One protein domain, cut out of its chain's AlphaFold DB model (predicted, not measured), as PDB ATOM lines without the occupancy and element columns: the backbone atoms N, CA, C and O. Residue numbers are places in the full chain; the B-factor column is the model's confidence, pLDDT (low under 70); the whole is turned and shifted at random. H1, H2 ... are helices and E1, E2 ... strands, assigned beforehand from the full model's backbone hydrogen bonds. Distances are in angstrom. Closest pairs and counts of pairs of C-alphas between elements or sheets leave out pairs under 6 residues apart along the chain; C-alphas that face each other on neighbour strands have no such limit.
ATOM      1  N   LYS A  11     109.912 110.326  98.185       88.50
ATOM      2  CA  LYS A  11     108.471 110.607  98.150       88.50
ATOM      3  C   LYS A  11     108.052 111.034  96.745       88.50
ATOM      4  O   LYS A  11     108.686 111.908  96.159       88.50
ATOM      5  N   ILE A  12     106.964 110.460  96.238       94.12
ATOM      6  CA  ILE A  12     106.291 110.890  95.008       94.12
ATOM      7  C   ILE A  12     104.858 111.297  95.364       94.12
ATOM      8  O   ILE A  12     104.070 110.434  95.756       94.12
ATOM      9  N   PRO A  13     104.493 112.584  95.248       93.50
ATOM     10  CA  PRO A  13     103.101 113.003  95.327       93.50
ATOM     11  C   PRO A  13     102.323 112.442  94.131       93.50
ATOM     12  O   PRO A  13     102.828 112.441  93.009       93.50
ATOM     13  N   CYS A  14     101.116 111.933  94.357       94.06
ATOM     14  CA  CYS A  14     100.347 111.234  93.333       94.06
ATOM     15  C   CYS A  14      98.843 111.391  93.556       94.06
ATOM     16  O   CYS A  14      98.373 111.362  94.693       94.06
ATOM     17  N   LYS A  15      98.080 111.502  92.471       93.38
ATOM     18  CA  LYS A  15      96.621 111.344  92.485       93.38
ATOM     19  C   LYS A  15      96.284 109.917  92.054       93.38
ATOM     20  O   LYS A  15      96.956 109.371  91.178       93.38
ATOM     21  N   ILE A  16      95.244 109.322  92.628       91.44
ATOM     22  CA  ILE A  16      94.774 107.978  92.265       91.44
ATOM     23  C   ILE A  16      93.316 108.090  91.823       91.44
ATOM     24  O   ILE A  16      92.535 108.788  92.462       91.44
ATOM     25  N   SER A  17      92.949 107.412  90.737       88.88
ATOM     26  CA  SER A  17      91.560 107.314  90.275       88.88
ATOM     27  C   SER A  17      91.197 105.862  89.989       88.88
ATOM     28  O   SER A  17      91.991 105.134  89.389       88.88
ATOM     29  N   SER A  18      90.011 105.419  90.403       85.00
ATOM     30  CA  SER A  18      89.494 104.102  90.021       85.00
ATOM     31  C   SER A  18      88.809 104.168  88.661       85.00
ATOM     32  O   SER A  18      88.091 105.122  88.358       85.00
ATOM     33  N   GLN A  19      89.028 103.151  87.826       70.69
ATOM     34  CA  GLN A  19      88.331 103.061  86.554       70.69
ATOM     35  C   GLN A  19      86.852 102.716  86.802       70.69
ATOM     36  O   GLN A  19      86.526 101.728  87.461       70.69
ATOM     37  N   ALA A  20      85.943 103.528  86.260       66.75
ATOM     38  CA  ALA A  20      84.528 103.187  86.225       66.75
ATOM     39  C   ALA A  20      84.287 102.113  85.154       66.75
ATOM     40  O   ALA A  20      84.677 102.284  83.996       66.75
ATOM     41  N   ASN A  21      83.626 101.022  85.534       65.81
ATOM     42  CA  ASN A  21      83.216  99.952  84.633       65.81
ATOM     43  C   ASN A  21      81.682  99.894  84.607       65.81
ATOM     44  O   ASN A  21      81.040  99.772  85.650       65.81
ATOM     45  N   ASN A  22      81.090 100.053  83.420       62.84
ATOM     46  CA  ASN A  22      79.640 100.145  83.213       62.84
ATOM     47  C   ASN A  22      78.923 101.120  84.183       62.84
ATOM     48  O   ASN A  22      77.899 100.795  84.778       62.84
ATOM     49  N   GLY A  23      79.515 102.301  84.408       58.88
ATOM     50  CA  GLY A  23      78.988 103.341  85.305       58.88
ATOM     51  C   GLY A  23      79.224 103.118  86.807       58.88
ATOM     52  O   GLY A  23      79.052 104.055  87.584       58.88
ATOM     53  N   LYS A  24      79.669 101.930  87.237       57.69
ATOM     54  CA  LYS A  24      80.020 101.649  88.637       57.69
ATOM     55  C   LYS A  24      81.524 101.831  88.859       57.69
ATOM     56  O   LYS A  24      82.334 101.355  88.067       57.69
ATOM     57  N   LEU A  25      81.905 102.486  89.956       62.19
ATOM     58  CA  LEU A  25      83.302 102.533  90.390       62.19
ATOM     59  C   LEU A  25      83.732 101.127  90.833       62.19
ATOM     60  O   LEU A  25      83.097 100.541  91.713       62.19
ATOM     61  N   GLU A  26      84.759 100.569  90.193       72.56
ATOM     62  CA  GLU A  26      85.134  99.166  90.401       72.56
ATOM     63  C   GLU A  26      85.859  98.948  91.740       72.56
ATOM     64  O   GLU A  26      85.709  97.901  92.365       72.56
ATOM     65  N   VAL A  27      86.600  99.956  92.212       84.38
ATOM     66  CA  VAL A  27      87.357  99.929  93.470       84.38
ATOM     67  C   VAL A  27      87.137 101.235  94.224       84.38
ATOM     68  O   VAL A  27      87.324 102.315  93.665       84.38
ATOM     69  N   LYS A  28      86.807 101.158  95.516       82.44
ATOM     70  CA  LYS A  28      86.806 102.336  96.391       82.44
ATOM     71  C   LYS A  28      88.227 102.666  96.843       82.44
ATOM     72  O   LYS A  28      88.908 101.821  97.427       82.44
ATOM     73  N   THR A  29      88.653 103.897  96.580       85.06
ATOM     74  CA  THR A  29      89.911 104.486  97.081       85.06
ATOM     75  C   THR A  29      89.746 105.171  98.442       85.06
ATOM     76  O   THR A  29      90.726 105.574  99.064       85.06
ATOM     77  N   ASP A  30      88.508 105.300  98.909       82.62
ATOM     78  CA  ASP A  30      88.148 105.955 100.164       82.62
ATOM     79  C   ASP A  30      88.764 105.203 101.357       82.62
ATOM     80  O   ASP A  30      88.732 103.972 101.422       82.62
ATOM     81  N   GLY A  31      89.354 105.933 102.307       82.69
ATOM     82  CA  GLY A  31      90.015 105.335 103.474       82.69
ATOM     83  C   GLY A  31      91.349 104.628 103.185       82.69
ATOM     84  O   GLY A  31      91.889 103.973 104.079       82.69
ATOM     85  N   TRP A  32      91.911 104.750 101.975       88.44
ATOM     86  CA  TRP A  32      93.296 104.340 101.718       88.44
ATOM     87  C   TRP A  32      94.277 105.254 102.482       88.44
ATOM     88  O   TRP A  32      94.021 106.454 102.605       88.44
ATOM     89  N   PRO A  33      95.420 104.742 102.980       87.69
ATOM     90  CA  PRO A  33      96.393 105.573 103.685       87.69
ATOM     91  C   PRO A  33      96.943 106.703 102.805       87.69
ATOM     92  O   PRO A  33      97.465 106.446 101.721       87.69
ATOM     93  N   ALA A  34      96.936 107.941 103.316       88.31
ATOM     94  CA  ALA A  34      97.472 109.127 102.629       88.31
ATOM     95  C   ALA A  34      98.970 109.024 102.261       88.31
ATOM     96  O   ALA A  34      99.505 109.840 101.511       88.31
ATOM     97  N   THR A  35      99.677 108.017 102.774       89.62
ATOM     98  CA  THR A  35     100.992 107.600 102.285       89.62
ATOM     99  C   THR A  35     101.024 106.082 102.124       89.62
ATOM    100  O   THR A  35     100.880 105.337 103.093       89.62
ATOM    101  N   LEU A  36     101.231 105.629 100.890       91.00
ATOM    102  CA  LEU A  36     101.364 104.227 100.508       91.00
ATOM    103  C   LEU A  36     102.847 103.848 100.419       91.00
ATOM    104  O   LEU A  36     103.643 104.559  99.805       91.00
ATOM    105  N   HIS A  37     103.210 102.699 100.990       89.31
ATOM    106  CA  HIS A  37     104.562 102.147 100.903       89.31
ATOM    107  C   HIS A  37     104.672 101.213  99.693       89.31
ATOM    108  O   HIS A  37     103.930 100.233  99.592       89.31
ATOM    109  N   MET A  38     105.611 101.506  98.792       91.56
ATOM    110  CA  MET A  38     105.940 100.682  97.631       91.56
ATOM    111  C   MET A  38     107.315 100.032  97.790       91.56
ATOM    112  O   MET A  38     108.288 100.687  98.167       91.56
ATOM    113  N   LEU A  39     107.394  98.761  97.400       89.12
ATOM    114  CA  LEU A  39     108.620  97.992  97.214       89.12
ATOM    115  C   LEU A  39     108.821  97.703  95.721       89.12
ATOM    116  O   LEU A  39     107.880  97.276  95.054       89.12
ATOM    117  N   LEU A  40     110.028  97.888  95.181       91.19
ATOM    118  CA  LEU A  40     110.335  97.429  93.820       91.19
ATOM    119  C   LEU A  40     110.597  95.918  93.804       91.19
ATOM    120  O   LEU A  40     111.530  95.445  94.449       91.19
ATOM    121  N   VAL A  41     109.802  95.176  93.034       90.06
ATOM    122  CA  VAL A  41     109.901  93.716  92.864       90.06
ATOM    123  C   VAL A  41     110.141  93.373  91.394       90.06
ATOM    124  O   VAL A  41     109.641  94.063  90.510       90.06
ATOM    125  N   GLN A  42     110.911  92.329  91.085       90.12
ATOM    126  CA  GLN A  42     111.148  91.946  89.685       90.12
ATOM    127  C   GLN A  42     109.886  91.328  89.056       90.12
ATOM    128  O   GLN A  42     109.196  90.531  89.692       90.12
ATOM    129  N   LYS A  43     109.594  91.636  87.783       91.25
ATOM    130  CA  LYS A  43     108.439  91.061  87.061       91.25
ATOM    131  C   LYS A  43     108.540  89.535  86.925       91.25
ATOM    132  O   LYS A  43     107.519  88.862  87.003       91.25
ATOM    133  N   SER A  44     109.756  88.990  86.827       89.50
ATOM    134  CA  SER A  44     110.041  87.544  86.886       89.50
ATOM    135  C   SER A  44     109.502  86.885  88.161       89.50
ATOM    136  O   SER A  44     108.921  85.804  88.111       89.50
ATOM    137  N   LEU A  45     109.639  87.560  89.304       86.75
ATOM    138  CA  LEU A  45     109.169  87.080  90.600       86.75
ATOM    139  C   LEU A  45     107.633  87.047  90.670       86.75
ATOM    140  O   LEU A  45     107.060  86.116  91.232       86.75
ATOM    141  N   LEU A  46     106.968  88.018  90.034       88.75
ATOM    142  CA  LEU A  46     105.511  88.027  89.866       88.75
ATOM    143  C   LEU A  46     105.027  86.928  88.906       88.75
ATOM    144  O   LEU A  46     103.982  86.327  89.152       88.75
ATOM    145  N   SER A  47     105.789  86.601  87.856       87.50
ATOM    146  CA  SER A  47     105.483  85.452  86.990       87.50
ATOM    147  C   SER A  47     105.485  84.130  87.769       87.50
ATOM    148  O   SER A  47     104.608  83.297  87.545       87.50
ATOM    149  N   SER A  48     106.389  83.967  88.744       85.56
ATOM    150  CA  SER A  48     106.436  82.799  89.644       85.56
ATOM    151  C   SER A  48     105.249  82.697  90.615       85.56
ATOM    152  O   SER A  48     104.969  81.610  91.117       85.56
ATOM    153  N   VAL A  49     104.532  83.797  90.881       86.19
ATOM    154  CA  VAL A  49     103.269  83.788  91.654       86.19
ATOM    155  C   VAL A  49     102.104  83.251  90.811       86.19
ATOM    156  O   VAL A  49     101.190  82.624  91.349       86.19
ATOM    157  N   GLY A  50     102.170  83.439  89.490       83.50
ATOM    158  CA  GLY A  50     101.266  82.850  88.505       83.50
ATOM    159  C   GLY A  50     100.438  83.886  87.742       83.50
ATOM    160  O   GLY A  50      99.707  84.686  88.326       83.50
ATOM    161  N   ASN A  51     100.490  83.824  86.408       85.56
ATOM    162  CA  ASN A  51      99.842  84.797  85.517       85.56
ATOM    163  C   ASN A  51      98.308  84.893  85.682       85.56
ATOM    164  O   ASN A  51      97.727  85.912  85.317       85.56
ATOM    165  N   ALA A  52      97.643  83.875  86.244       88.00
ATOM    166  CA  ALA A  52      96.193  83.863  86.464       88.00
ATOM    167  C   ALA A  52      95.703  85.046  87.326       88.00
ATOM    168  O   ALA A  52      94.698  85.676  86.989       88.00
ATOM    169  N   TYR A  53      96.458  85.420  88.368       88.81
ATOM    170  CA  TYR A  53      96.143  86.564  89.238       88.81
ATOM    171  C   TYR A  53      96.183  87.919  88.514       88.81
ATOM    172  O   TYR A  53      95.649  88.897  89.027       88.81
ATOM    173  N   PHE A  54      96.784  87.977  87.321       89.00
ATOM    174  CA  PHE A  54      96.880  89.183  86.497       89.00
ATOM    175  C   PHE A  54      95.835  89.234  85.366       89.00
ATOM    176  O   PHE A  54      95.616  90.298  84.790       89.00
ATOM    177  N   GLN A  55      95.151  88.120  85.075       86.88
ATOM    178  CA  GLN A  55      94.094  88.051  84.053       86.88
ATOM    179  C   GLN A  55      92.759  88.611  84.559       86.88
ATOM    180  O   GLN A  55      92.085  89.351  83.846       86.88
ATOM    181  N   ARG A  56      92.380  88.275  85.800       86.94
ATOM    182  CA  ARG A  56      91.165  88.777  86.461       86.94
ATOM    183  C   ARG A  56      91.557  89.799  87.520       86.94
ATOM    184  O   ARG A  56      91.901  89.433  88.644       86.94
ATOM    185  N   THR A  57      91.533  91.072  87.135       91.31
ATOM    186  CA  THR A  57      92.017  92.192  87.950       91.31
ATOM    187  C   THR A  57      91.120  93.416  87.824       91.31
ATOM    188  O   THR A  57      90.645  93.721  86.730       91.31
ATOM    189  N   HIS A  58      90.954  94.144  88.927       91.62
ATOM    190  CA  HIS A  58      90.435  95.510  88.904       91.62
ATOM    191  C   HIS A  58      91.572  96.505  88.635       91.62
ATOM    192  O   HIS A  58      92.746  96.204  88.904       91.62
ATOM    193  N   LYS A  59      91.246  97.689  88.101       91.50
ATOM    194  CA  LYS A  59      92.251  98.682  87.672       91.50
ATOM    195  C   LYS A  59      92.049 100.062  88.293       91.50
ATOM    196  O   LYS A  59      90.956 100.627  88.292       91.50
ATOM    197  N   VAL A  60      93.157 100.631  88.756       93.12
ATOM    198  CA  VAL A  60      93.258 102.019  89.221       93.12
ATOM    199  C   VAL A  60      94.384 102.729  88.465       93.12
ATOM    200  O   VAL A  60      95.425 102.137  88.177       93.12
ATOM    201  N   MET A  61      94.190 103.996  88.120       94.12
ATOM    202  CA  MET A  61      95.194 104.833  87.467       94.12
ATOM    203  C   MET A  61      95.944 105.657  88.511       94.12
ATOM    204  O   MET A  61      95.326 106.268  89.385       94.12
ATOM    205  N   PHE A  62      97.269 105.690  88.397       95.38
ATOM    206  CA  PHE A  62      98.147 106.528  89.207       95.38
ATOM    207  C   PHE A  62      98.659 107.690  88.350       95.38
ATOM    208  O   PHE A  62      99.214 107.487  87.268       95.38
ATOM    209  N   TYR A  63      98.511 108.911  88.858       95.44
ATOM    210  CA  TYR A  63      98.978 110.147  88.234       95.44
ATOM    211  C   TYR A  63     100.014 110.795  89.163       95.44
ATOM    212  O   TYR A  63      99.651 111.619  90.008       95.44
ATOM    213  N   PRO A  64     101.283 110.351  89.118       94.56
ATOM    214  CA  PRO A  64     102.351 110.955  89.901       94.56
ATOM    215  C   PRO A  64     102.684 112.355  89.374       94.56
ATOM    216  O   PRO A  64     102.699 112.583  88.165       94.56
ATOM    217  N   ASP A  65     102.975 113.283  90.282       94.50
ATOM    218  CA  ASP A  65     103.480 114.606  89.921       94.50
ATOM    219  C   ASP A  65     104.955 114.521  89.491       94.50
ATOM    220  O   ASP A  65     105.733 113.725  90.026       94.50
ATOM    221  N   GLN A  66     105.357 115.383  88.555       93.12
ATOM    222  CA  GLN A  66     106.732 115.456  88.054       93.12
ATOM    223  C   GLN A  66     107.718 115.806  89.181       93.12
ATOM    224  O   GLN A  66     107.684 116.906  89.734       93.12
ATOM    225  N   CYS A  67     108.627 114.883  89.505       91.56
ATOM    226  CA  CYS A  67     109.719 115.102  90.457       91.56
ATOM    227  C   CYS A  67     110.928 114.191  90.144       91.56
ATOM    228  O   CYS A  67     110.752 113.155  89.497       91.56
ATOM    229  N   PRO A  68     112.144 114.482  90.651       89.31
ATOM    230  CA  PRO A  68     113.338 113.665  90.372       89.31
ATOM    231  C   PRO A  68     113.238 112.195  90.822       89.31
ATOM    232  O   PRO A  68     113.918 111.316  90.295       89.31
ATOM    233  N   ALA A  69     112.372 111.888  91.793       90.12
ATOM    234  CA  ALA A  69     112.106 110.507  92.196       90.12
ATOM    235  C   ALA A  69     111.270 109.734  91.154       90.12
ATOM    236  O   ALA A  69     111.430 108.515  91.037       90.12
ATOM    237  N   LEU A  70     110.423 110.421  90.376       93.44
ATOM    238  CA  LEU A  70     109.577 109.810  89.349       93.44
ATOM    239  C   LEU A  70     110.385 109.297  88.161       93.44
ATOM    240  O   LEU A  70     110.100 108.209  87.669       93.44
ATOM    241  N   GLU A  71     111.423 110.012  87.733       92.19
ATOM    242  CA  GLU A  71     112.307 109.558  86.651       92.19
ATOM    243  C   GLU A  71     112.971 108.222  87.012       92.19
ATOM    244  O   GLU A  71     112.915 107.257  86.246       92.19
ATOM    245  N   SER A  72     113.495 108.119  88.238       91.56
ATOM    246  CA  SER A  72     114.092 106.884  88.753       91.56
ATOM    247  C   SER A  72     113.074 105.747  88.899       91.56
ATOM    248  O   SER A  72     113.410 104.613  88.558       91.56
ATOM    249  N   LEU A  73     111.840 106.021  89.346       93.12
ATOM    250  CA  LEU A  73     110.766 105.017  89.363       93.12
ATOM    251  C   LEU A  73     110.432 104.539  87.940       93.12
ATOM    252  O   LEU A  73     110.336 103.338  87.696       93.12
ATOM    253  N   THR A  74     110.277 105.470  87.000       95.00
ATOM    254  CA  THR A  74     109.916 105.193  85.600       95.00
ATOM    255  C   THR A  74     110.973 104.326  84.922       95.00
ATOM    256  O   THR A  74     110.632 103.347  84.250       95.00
ATOM    257  N   ALA A  75     112.255 104.624  85.156       93.62
ATOM    258  CA  ALA A  75     113.370 103.805  84.697       93.62
ATOM    259  C   ALA A  75     113.287 102.375  85.255       93.62
ATOM    260  O   ALA A  75     113.272 101.423  84.474       93.62
ATOM    261  N   SER A  76     113.131 102.201  86.575       93.00
ATOM    262  CA  SER A  76     113.021 100.867  87.187       93.00
ATOM    263  C   SER A  76     111.815 100.070  86.672       93.00
ATOM    264  O   SER A  76     111.960  98.899  86.315       93.00
ATOM    265  N   LEU A  77     110.633 100.693  86.576       94.75
ATOM    266  CA  LEU A  77     109.422 100.026  86.078       94.75
ATOM    267  C   LEU A  77     109.518  99.646  84.588       94.75
ATOM    268  O   LEU A  77     108.905  98.664  84.153       94.75
ATOM    269  N   SER A  78     110.320 100.381  83.815       94.94
ATOM    270  CA  SER A  78     110.654 100.039  82.427       94.94
ATOM    271  C   SER A  78     111.646  98.868  82.364       94.94
ATOM    272  O   SER A  78     111.404  97.902  81.645       94.94
ATOM    273  N   GLN A  79     112.694  98.886  83.196       92.50
ATOM    274  CA  GLN A  79     113.779  97.888  83.283       92.50
ATOM    275  C   GLN A  79     113.376  96.543  83.935       92.50
ATOM    276  O   GLN A  79     114.208  95.834  84.493       92.50
ATOM    277  N   GLY A  80     112.097  96.163  83.875       90.69
ATOM    278  CA  GLY A  80     111.639  94.851  84.345       90.69
ATOM    279  C   GLY A  80     111.257  94.756  85.828       90.69
ATOM    280  O   GLY A  80     110.968  93.650  86.282       90.69
ATOM    281  N   TYR A  81     111.167  95.869  86.566       93.81
ATOM    282  CA  TYR A  81     110.565  95.894  87.908       93.81
ATOM    283  C   TYR A  81     109.078  96.281  87.871       93.81
ATOM    284  O   TYR A  81     108.591  96.900  86.928       93.81
ATOM    285  N   ALA A  82     108.346  95.914  88.914       94.56
ATOM    286  CA  ALA A  82     107.001  96.370  89.227       94.56
ATOM    287  C   ALA A  82     106.999  96.986  90.633       94.56
ATOM    288  O   ALA A  82     107.830  96.630  91.473       94.56
ATOM    289  N   GLY A  83     106.068  97.896  90.908       94.31
ATOM    290  CA  GLY A  83     105.838  98.388  92.264       94.31
ATOM    291  C   GLY A  83     104.883  97.454  92.996       94.31
ATOM    292  O   GLY A  83     103.765  97.258  92.540       94.31
ATOM    293  N   CYS A  84     105.280  96.889  94.127       93.62
ATOM    294  CA  CYS A  84     104.389  96.163  95.027       93.62
ATOM    295  C   CYS A  84     103.978  97.097  96.168       93.62
ATOM    296  O   CYS A  84     104.835  97.551  96.925       93.62
ATOM    297  N   ILE A  85     102.683  97.391  96.286       92.94
ATOM    298  CA  ILE A  85     102.122  98.269  97.320       92.94
ATOM    299  C   ILE A  85     101.265  97.419  98.259       92.94
ATOM    300  O   ILE A  85     100.338  96.751  97.802       92.94
ATOM    301  N   HIS A  86     101.556  97.458  99.561       88.62
ATOM    302  CA  HIS A  86     100.775  96.768 100.592       88.62
ATOM    303  C   HIS A  86      99.906  97.766 101.367       88.62
ATOM    304  O   HIS A  86     100.413  98.751 101.908       88.62
ATOM    305  N   LEU A  87      98.599  97.507 101.432       88.19
ATOM    306  CA  LEU A  87      97.633  98.314 102.173       88.19
ATOM    307  C   LEU A  87      97.398  97.660 103.534       88.19
ATOM    308  O   LEU A  87      96.541  96.798 103.706       88.19
ATOM    309  N   SER A  88      98.180  98.107 104.512       73.25
ATOM    310  CA  SER A  88      98.212  97.581 105.884       73.25
ATOM    311  C   SER A  88      96.942  97.837 106.707       73.25
ATOM    312  O   SER A  88      96.899  97.450 107.871       73.25
ATOM    313  N   SER A  89      95.940  98.533 106.159       72.38
ATOM    314  CA  SER A  89      94.722  98.849 106.902       72.38
ATOM    315  C   SER A  89      93.819  97.624 107.018       72.38
ATOM    316  O   SER A  89      93.605  96.888 106.052       72.38
ATOM    317  N   SER A  90      93.210  97.430 108.186       61.25
ATOM    318  CA  SER A  90      92.107  96.481 108.346       61.25
ATOM    319  C   SER A  90      90.875  96.921 107.542       61.25
ATOM    320  O   SER A  90      90.231  96.064 106.939       61.25
ATOM    321  N   SER A  91      90.613  98.232 107.456       61.31
ATOM    322  CA  SER A  91      89.405  98.820 106.852       61.31
ATOM    323  C   SER A  91      89.342  98.798 105.320       61.31
ATOM    324  O   SER A  91      88.253  98.928 104.770       61.31
ATOM    325  N   THR A  92      90.467  98.645 104.613       70.81
ATOM    326  CA  THR A  92      90.471  98.621 103.142       70.81
ATOM    327  C   THR A  92      90.188  97.216 102.618       70.81
ATOM    328  O   THR A  92      90.845  96.259 103.018       70.81
ATOM    329  N   GLU A  93      89.245  97.075 101.689       82.94
ATOM    330  CA  GLU A  93      88.975  95.807 100.988       82.94
ATOM    331  C   GLU A  93      90.216  95.326 100.208       82.94
ATOM    332  O   GLU A  93      90.600  94.159 100.262       82.94
ATOM    333  N   VAL A  94      90.914  96.268  99.568       89.25
ATOM    334  CA  VAL A  94      92.204  96.048  98.907       89.25
ATOM    335  C   VAL A  94      93.318  95.909  99.952       89.25
ATOM    336  O   VAL A  94      93.460  96.762 100.834       89.25
ATOM    337  N   LYS A  95      94.138  94.858  99.814       89.75
ATOM    338  CA  LYS A  95      95.328  94.576 100.640       89.75
ATOM    339  C   LYS A  95      96.642  94.685  99.859       89.75
ATOM    340  O   LYS A  95      97.669  95.015 100.447       89.75
ATOM    341  N   MET A  96      96.641  94.441  98.545       91.81
ATOM    342  CA  MET A  96      97.846  94.514  97.714       91.81
ATOM    343  C   MET A  96      97.553  94.972  96.277       91.81
ATOM    344  O   MET A  96      96.622  94.486  95.629       91.81
ATOM    345  N   ILE A  97      98.391  95.886  95.778       95.00
ATOM    346  CA  ILE A  97      98.334  96.460  94.424       95.00
ATOM    347  C   ILE A  97      99.689  96.261  93.744       95.00
ATOM    348  O   ILE A  97     100.733  96.531  94.344       95.00
ATOM    349  N   ILE A  98      99.677  95.853  92.477       95.62
ATOM    350  CA  ILE A  98     100.867  95.812  91.623       95.62
ATOM    351  C   ILE A  98     100.836  96.995  90.652       95.62
ATOM    352  O   ILE A  98     100.016  97.034  89.739       95.62
ATOM    353  N   LEU A  99     101.729  97.967  90.843       96.75
ATOM    354  CA  LEU A  99     101.915  99.098  89.941       96.75
ATOM    355  C   LEU A  99     102.814  98.716  88.761       96.75
ATOM    356  O   LEU A  99     103.957  98.281  88.937       96.75
ATOM    357  N   LEU A 100     102.312  98.955  87.554       96.06
ATOM    358  CA  LEU A 100     103.022  98.779  86.291       96.06
ATOM    359  C   LEU A 100     103.096 100.115  85.544       96.06
ATOM    360  O   LEU A 100     102.147 100.895  85.562       96.06
ATOM    361  N   TYR A 101     104.204 100.357  84.845       97.06
ATOM    362  CA  TYR A 101     104.322 101.455  83.884       97.06
ATOM    363  C   TYR A 101     104.095 100.925  82.464       97.06
ATOM    364  O   TYR A 101     104.770  99.986  82.033       97.06
ATOM    365  N   ALA A 102     103.141 101.518  81.749       95.00
ATOM    366  CA  ALA A 102     102.846 101.233  80.350       95.00
ATOM    367  C   ALA A 102     103.515 102.311  79.482       95.00
ATOM    368  O   ALA A 102     102.983 103.409  79.315       95.00
ATOM    369  N   ALA A 103     104.725 102.014  78.999       93.00
ATOM    370  CA  ALA A 103     105.604 102.985  78.341       93.00
ATOM    371  C   ALA A 103     105.069 103.509  76.995       93.00
ATOM    372  O   ALA A 103     105.408 104.622  76.600       93.00
ATOM    373  N   ASP A 104     104.206 102.738  76.330       94.75
ATOM    374  CA  ASP A 104     103.514 103.093  75.087       94.75
ATOM    375  C   ASP A 104     102.571 104.293  75.266       94.75
ATOM    376  O   ASP A 104     102.544 105.200  74.437       94.75
ATOM    377  N   ARG A 105     101.833 104.326  76.383       95.00
ATOM    378  CA  ARG A 105     100.887 105.403  76.735       95.00
ATOM    379  C   ARG A 105     101.416 106.340  77.824       95.00
ATOM    380  O   ARG A 105     100.738 107.297  78.180       95.00
ATOM    381  N   LYS A 106     102.607 106.059  78.365       95.25
ATOM    382  CA  LYS A 106     103.250 106.748  79.501       95.25
ATOM    383  C   LYS A 106     102.380 106.814  80.770       95.25
ATOM    384  O   LYS A 106     102.460 107.776  81.529       95.25
ATOM    385  N   VAL A 107     101.556 105.789  81.019       96.00
ATOM    386  CA  VAL A 107     100.643 105.730  82.182       96.00
ATOM    387  C   VAL A 107     101.105 104.738  83.247       96.00
ATOM    388  O   VAL A 107     101.665 103.684  82.933       96.00
ATOM    389  N   PHE A 108     100.812 105.045  84.511       97.19
ATOM    390  CA  PHE A 108     101.021 104.147  85.645       97.19
ATOM    391  C   PHE A 108      99.685 103.497  86.024       97.19
ATOM    392  O   PHE A 108      98.713 104.184  86.340       97.19
ATOM    393  N   VAL A 109      99.631 102.167  85.980       95.75
ATOM    394  CA  VAL A 109      98.413 101.380  86.212       95.75
ATOM    395  C   VAL A 109      98.620 100.500  87.436       95.75
ATOM    396  O   VAL A 109      99.510  99.649  87.452       95.75
ATOM    397  N   GLY A 110      97.798 100.706  88.461       95.62
ATOM    398  CA  GLY A 110      97.688  99.811  89.604       95.62
ATOM    399  C   GLY A 110      96.740  98.666  89.278       95.62
ATOM    400  O   GLY A 110      95.586  98.881  88.902       95.62
ATOM    401  N   VAL A 111      97.245  97.448  89.416       94.56
ATOM    402  CA  VAL A 111      96.545  96.199  89.128       94.56
ATOM    403  C   VAL A 111      96.211  95.510  90.446       94.56
ATOM    404  O   VAL A 111      97.098  95.285  91.272       94.56
ATOM    405  N   ILE A 112      94.933  95.188  90.644       94.25
ATOM    406  CA  ILE A 112      94.399  94.607  91.881       94.25
ATOM    407  C   ILE A 112      93.849  93.210  91.552       94.25
ATOM    408  O   ILE A 112      92.787  93.115  90.934       94.25
ATOM    409  N   PRO A 113      94.557  92.120  91.910       92.62
ATOM    410  CA  PRO A 113      94.050  90.752  91.771       92.62
ATOM    411  C   PRO A 113      92.728  90.562  92.515       92.62
ATOM    412  O   PRO A 113      92.626  90.987  93.665       92.62
ATOM    413  N   LEU A 114      91.743  89.906  91.887       90.56
ATOM    414  CA  LEU A 114      90.443  89.633  92.525       90.56
ATOM    415  C   LEU A 114      90.591  88.744  93.772       90.56
ATOM    416  O   LEU A 114      90.047  89.060  94.825       90.56
ATOM    417  N   ASP A 115      91.366  87.660  93.677       90.81
ATOM    418  CA  ASP A 115      91.718  86.838  94.839       90.81
ATOM    419  C   ASP A 115      92.921  87.448  95.574       90.81
ATOM    420  O   ASP A 115      94.067  87.005  95.451       90.81
ATOM    421  N   GLN A 116      92.646  88.521  96.320       90.00
ATOM    422  CA  GLN A 116      93.622  89.194  97.179       90.00
ATOM    423  C   GLN A 116      94.257  88.227  98.192       90.00
ATOM    424  O   GLN A 116      95.455  88.317  98.451       90.00
ATOM    425  N   ALA A 117      93.483  87.298  98.766       89.25
ATOM    426  CA  ALA A 117      93.931  86.446  99.866       89.25
ATOM    427  C   ALA A 117      94.940  85.382  99.404       89.25
ATOM    428  O   ALA A 117      96.027  85.258  99.988       89.25
ATOM    429  N   ALA A 118      94.635  84.649  98.328       90.69
ATOM    430  CA  ALA A 118      95.567  83.677  97.767       90.69
ATOM    431  C   ALA A 118      96.773  84.369  97.115       90.69
ATOM    432  O   ALA A 118      97.899  83.889  97.279       90.69
ATOM    433  N   PHE A 119      96.582  85.528  96.466       91.06
ATOM    434  CA  PHE A 119      97.688  86.314  95.912       91.06
ATOM    435  C   PHE A 119      98.664  86.782  96.998       91.06
ATOM    436  O   PHE A 119      99.861  86.520  96.890       91.06
ATOM    437  N   VAL A 120      98.173  87.402  98.081       89.69
ATOM    438  CA  VAL A 120      99.009  87.832  99.217       89.69
ATOM    439  C   VAL A 120      99.699  86.632  99.871       89.69
ATOM    440  O   VAL A 120     100.887  86.711 100.184       89.69
ATOM    441  N   THR A 121      99.018  85.494 100.017       89.75
ATOM    442  CA  THR A 121      99.630  84.265 100.558       89.75
ATOM    443  C   THR A 121     100.754  83.742  99.655       89.75
ATOM    444  O   THR A 121     101.842  83.421 100.141       89.75
ATOM    445  N   LYS A 122     100.541  83.696  98.333       89.88
ATOM    446  CA  LYS A 122     101.552  83.263  97.356       89.88
ATOM    447  C   LYS A 122     102.733  84.223  97.268       89.88
ATOM    448  O   LYS A 122     103.872  83.767  97.249       89.88
ATOM    449  N   MET A 123     102.474  85.526  97.291       88.94
ATOM    450  CA  MET A 123     103.496  86.566  97.397       88.94
ATOM    451  C   MET A 123     104.365  86.336  98.642       88.94
ATOM    452  O   MET A 123     105.569  86.134  98.506       88.94
ATOM    453  N   ASN A 124     103.766  86.238  99.837       86.56
ATOM    454  CA  ASN A 124     104.497  85.947 101.079       86.56
ATOM    455  C   ASN A 124     105.369  84.677 100.983       86.56
ATOM    456  O   ASN A 124     106.501  84.682 101.466       86.56
ATOM    457  N   GLN A 125     104.885  83.597 100.355       86.94
ATOM    458  CA  GLN A 125     105.685  82.382 100.113       86.94
ATOM    459  C   GLN A 125     106.890  82.662  99.200       86.94
ATOM    460  O   GLN A 125     108.011  82.258  99.504       86.94
ATOM    461  N   VAL A 126     106.681  83.382  98.098       83.62
ATOM    462  CA  VAL A 126     107.721  83.683  97.105       83.62
ATOM    463  C   VAL A 126     108.830  84.579  97.673       83.62
ATOM    464  O   VAL A 126     109.999  84.338  97.377       83.62
ATOM    465  N   PHE A 127     108.515  85.540  98.550       79.50
ATOM    466  CA  PHE A 127     109.539  86.365  99.214       79.50
ATOM    467  C   PHE A 127     110.286  85.648 100.345       79.50
ATOM    468  O   PHE A 127     111.436  85.981 100.610       79.50
ATOM    469  N   GLN A 128     109.680  84.645 100.987       77.25
ATOM    470  CA  GLN A 128     110.381  83.779 101.947       77.25
ATOM    471  C   GLN A 128     111.309  82.772 101.251       77.25
ATOM    472  O   GLN A 128     112.360  82.437 101.790       77.25
ATOM    473  N   ASN A 129     110.941  82.328 100.045       71.50
ATOM    474  CA  ASN A 129     111.700  81.352  99.258       71.50
ATOM    475  C   ASN A 129     112.770  81.985  98.347       71.50
ATOM    476  O   ASN A 129     113.541  81.258  97.718       71.50
ATOM    477  N   GLN A 130     112.844  83.317  98.256       67.50
ATOM    478  CA  GLN A 130     113.972  84.007  97.625       67.50
ATOM    479  C   GLN A 130     115.252  83.755  98.447       67.50
ATOM    480  O   GLN A 130     115.287  84.095  99.633       67.50
ATOM    481  N   PRO A 131     116.323  83.188  97.860       56.03
ATOM    482  CA  PRO A 131     117.586  83.040  98.571       56.03
ATOM    483  C   PRO A 131     118.165  84.426  98.888       56.03
ATOM    484  O   PRO A 131     118.166  85.309  98.032       56.03
ATOM    485  N   ARG A 132     118.714  84.617 100.097       55.34
ATOM    486  CA  ARG A 132     119.403  85.864 100.494       55.34
ATOM    487  C   ARG A 132     120.780  86.002  99.824       55.34
ATOM    488  O   ARG A 132     121.809  86.067 100.495       55.34
ATOM    489  N   LEU A 198     102.477  89.359 107.036       51.72
ATOM    490  CA  LEU A 198     103.719  89.974 107.506       51.72
ATOM    491  C   LEU A 198     103.533  91.490 107.652       51.72
ATOM    492  O   LEU A 198     102.965  92.152 106.777       51.72
ATOM    493  N   THR A 199     104.024  92.049 108.758       54.03
ATOM    494  CA  THR A 199     103.950  93.499 108.982       54.03
ATOM    495  C   THR A 199     104.832  94.237 107.967       54.03
ATOM    496  O   THR A 199     105.856  93.689 107.549       54.03
ATOM    497  N   PRO A 200     104.525  95.493 107.580       54.59
ATOM    498  CA  PRO A 200     105.366  96.246 106.645       54.59
ATOM    499  C   PRO A 200     106.840  96.292 107.057       54.59
ATOM    500  O   PRO A 200     107.716  96.237 106.204       54.59
ATOM    501  N   HIS A 201     107.135  96.329 108.358       50.44
ATOM    502  CA  HIS A 201     108.506  96.260 108.860       50.44
ATOM    503  C   HIS A 201     109.201  94.936 108.489       50.44
ATOM    504  O   HIS A 201     110.300  94.953 107.940       50.44
ATOM    505  N   GLU A 202     108.546  93.787 108.691       50.25
ATOM    506  CA  GLU A 202     109.085  92.491 108.258       50.25
ATOM    507  C   GLU A 202     109.236  92.370 106.739       50.25
ATOM    508  O   GLU A 202     110.187  91.739 106.279       50.25
ATOM    509  N   TRP A 203     108.333  92.977 105.963       58.00
ATOM    510  CA  TRP A 203     108.472  93.075 104.507       58.00
ATOM    511  C   TRP A 203     109.768  93.799 104.116       58.00
ATOM    512  O   TRP A 203     110.545  93.266 103.322       58.00
ATOM    513  N   HIS A 204     110.046  94.962 104.717       50.62
ATOM    514  CA  HIS A 204     111.296  95.696 104.485       50.62
ATOM    515  C   HIS A 204     112.534  94.872 104.889       50.62
ATOM    516  O   HIS A 204     113.502  94.816 104.136       50.62
ATOM    517  N   CYS A 205     112.506  94.188 106.039       44.84
ATOM    518  CA  CYS A 205     113.649  93.399 106.520       44.84
ATOM    519  C   CYS A 205     113.934  92.124 105.703       44.84
ATOM    520  O   CYS A 205     115.044  91.598 105.781       44.84
ATOM    521  N   LYS A 206     112.955  91.594 104.956       52.47
ATOM    522  CA  LYS A 206     113.113  90.348 104.182       52.47
ATOM    523  C   LYS A 206     113.527  90.596 102.724       52.47
ATOM    524  O   LYS A 206     114.186  89.733 102.148       52.47
ATOM    525  N   LEU A 207     113.237  91.770 102.149       52.16
ATOM    526  CA  LEU A 207     113.687  92.153 100.803       52.16
ATOM    527  C   LEU A 207     114.884  93.122 100.834       52.16
ATOM    528  O   LEU A 207     114.745  94.331 100.660       52.16
ATOM    529  N   ILE A 208     116.086  92.554 100.946       47.50
ATOM    530  CA  ILE A 208     117.389  93.249 101.075       47.50
ATOM    531  C   ILE A 208     117.775  94.140  99.859       47.50
ATOM    532  O   ILE A 208     118.783  94.843  99.893       47.50
ATOM    533  N   VAL A 209     116.966  94.176  98.792       46.72
ATOM    534  CA  VAL A 209     117.228  94.941  97.549       46.72
ATOM    535  C   VAL A 209     116.130  95.972  97.223       46.72
ATOM    536  O   VAL A 209     116.190  96.648  96.196       46.72
ATOM    537  N   CYS A 210     115.101  96.131  98.064       53.38
ATOM    538  CA  CYS A 210     114.012  97.059  97.755       53.38
ATOM    539  C   CYS A 210     114.368  98.517  98.064       53.38
ATOM    540  O   CYS A 210     114.398  98.939  99.219       53.38
ATOM    541  N   VAL A 211     114.484  99.328  97.008       61.03
ATOM    542  CA  VAL A 211     114.231 100.771  97.104       61.03
ATOM    543  C   VAL A 211     112.793 100.948  97.590       61.03
ATOM    544  O   VAL A 211     111.847 100.726  96.833       61.03
ATOM    545  N   VAL A 212     112.638 101.328  98.857       66.38
ATOM    546  CA  VAL A 212     111.346 101.737  99.404       66.38
ATOM    547  C   VAL A 212     111.009 103.108  98.831       66.38
ATOM    548  O   VAL A 212     111.834 104.025  98.853       66.38
ATOM    549  N   LEU A 213     109.797 103.243  98.313       76.75
ATOM    550  CA  LEU A 213     109.268 104.494  97.791       76.75
ATOM    551  C   LEU A 213     107.953 104.809  98.505       76.75
ATOM    552  O   LEU A 213     107.118 103.925  98.693       76.75
ATOM    553  N   LEU A 214     107.759 106.068  98.883       80.88
ATOM    554  CA  LEU A 214     106.491 106.534  99.434       80.88
ATOM    555  C   LEU A 214     105.684 107.239  98.348       80.88
ATOM    556  O   LEU A 214     106.098 108.286  97.849       80.88
ATOM    557  N   ILE A 215     104.513 106.701  98.020       80.19
ATOM    558  CA  ILE A 215     103.511 107.441  97.254       80.19
ATOM    559  C   ILE A 215     102.659 108.228  98.246       80.19
ATOM    560  O   ILE A 215     101.988 107.637  99.087       80.19
ATOM    561  N   VAL A 216     102.681 109.555  98.152       83.50
ATOM    562  CA  VAL A 216     101.828 110.434  98.962       83.50
ATOM    563  C   VAL A 216     100.565 110.721  98.161       83.50
ATOM    564  O   VAL A 216     100.645 111.355  97.107       83.50
ATOM    565  N   ILE A 217      99.413 110.244  98.635       82.25
ATOM    566  CA  ILE A 217      98.133 110.493  97.969       82.25
ATOM    567  C   ILE A 217      97.773 111.967  98.168       82.25
ATOM    568  O   ILE A 217      97.670 112.446  99.296       82.25
ATOM    569  N   LYS A 218      97.569 112.688  97.067       81.88
ATOM    570  CA  LYS A 218      96.889 113.983  97.069       81.88
ATOM    571  C   LYS A 218      95.391 113.740  96.985       81.88
ATOM    572  O   LYS A 218      94.942 113.087  96.043       81.88
TER     573      LYS A 218
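This is residues 11 to 132 and 198 to 218 of the 380 residues of the protein "Mediator of RNA polymerase II transcription subunit 25" of Armadillidium nasatum (UniProt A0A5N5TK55). Seven strands, E1 to E7, ring round into a closed barrel; helix H3 caps one end of it, while H1, H2 and H4 cover one side of its wall, with the short H5 near H4. Residues 19 to 34, between E1 and E2, form a long loop whose C-alphas lie 13 to 25 A from the mean of all C-alphas, with Gly 23 at one end of the domain's longest distance. The printed part has 143 residues, with five named helices and seven named strands in the order E1 E2 H1 H2 E3 H3 E4 E5 E6 H4 H5 E7; the class is mixed, helices and strands. The barrel is mixed too: E7 and E1 are parallel, and the other neighbour pairs are antiparallel. The whole is compact, with a radius of gyration of the C-alphas of 14.4 A and spans of 44 by 34 by 29 A.

Start at E1, residues 11 to 18, and go round the barrel. Its antiparallel neighbour is E3, residues 57 to 64, where N 15 and O 63 are 2.9 A apart, within hydrogen-bond range. On the other side of E3 look for E6, residues 107 to 113, antiparallel, with N 60 and O 110 at 3.0 A. Next comes E5, residues 96 to 102, with N 111 and O 98 at 2.8 A, then E4, residues 81 to 86, with N 99 and O 83 at 2.7 A. E4, E5 and E6 form a meander, each strand the antiparallel neighbour of the one before, and E4 and E5, like E5 and E6, are a hairpin. E2, residues 35 to 42, follows E4 with N 82 and O 41 at 2.8 A, and E7, residues 212 to 217, follows E2 with N 36 and O 215 at 2.8 A. The ring closes where E7 and E1 are parallel, at 55 degrees, with N 12 and O 214 at 2.8 A. H3, residues 68 to 78, is outside the barrel at a height over the sheet of 7.5 A and runs across the strands, at 72 degrees to E5 on the local plane; its closest C-alphas to E5 are those of Leu 77 and Tyr 101, 5.7 A. H4, residues 116 to 129, is outside the barrel too, at a height of 10.6 A. H1, residues 43 to 49, touches H4, with the C-alphas of Val 49 and Lys 122 closest at 6.0 A; they run opposite ways at a steep tilt of 69 degrees, only just short of about perpendicular. H2, residues 52 to 55, is close to H4 but not clearly touching, with Tyr 53 and Phe 119 the closest C-alphas at 6.9 A. H5, residues 200 to 206, is also close to H4 but not clearly touching, with Phe 127 and Lys 206 the closest C-alphas at 7.3 A. H3 and H4 are apart. Every O i to N i+4 pair is within hydrogen-bond range in H1, H4 and H5; H3 has 6 of 7, and H2 is too short for such a pair.

Find C-alpha 11 at (108.471, 110.607, 98.150); from there E1 runs 21.6 A to Ser 18. E2 then spans 22.5 A, H1 and H2 follow, and E3 covers 21.5 A. H3 is 16.0 A long, E4 16.0 A, E5 19.3 A and E6 19.0 A. Look for C-alpha 116 at (93.622, 89.194, 97.179), where H4 begins its 19.8 A. After H5, 10.0 A long, E7 runs 15.9 A to C-alpha 217 at (98.133, 110.493, 97.969).

The two C-alphas farthest apart are those of Gly 23 and Arg 132, 46.6 A. Residues 133 to 197 are not printed, and C-alphas 132 and 198 stand 17.7 A apart across that cut. The link from E1 to E2 is long, with 16 residues. The mean pLDDT of the printed part is 83.3; look for values under 70 at residues 20 to 25, 90 to 91, 130 to 132 and 198 to 212.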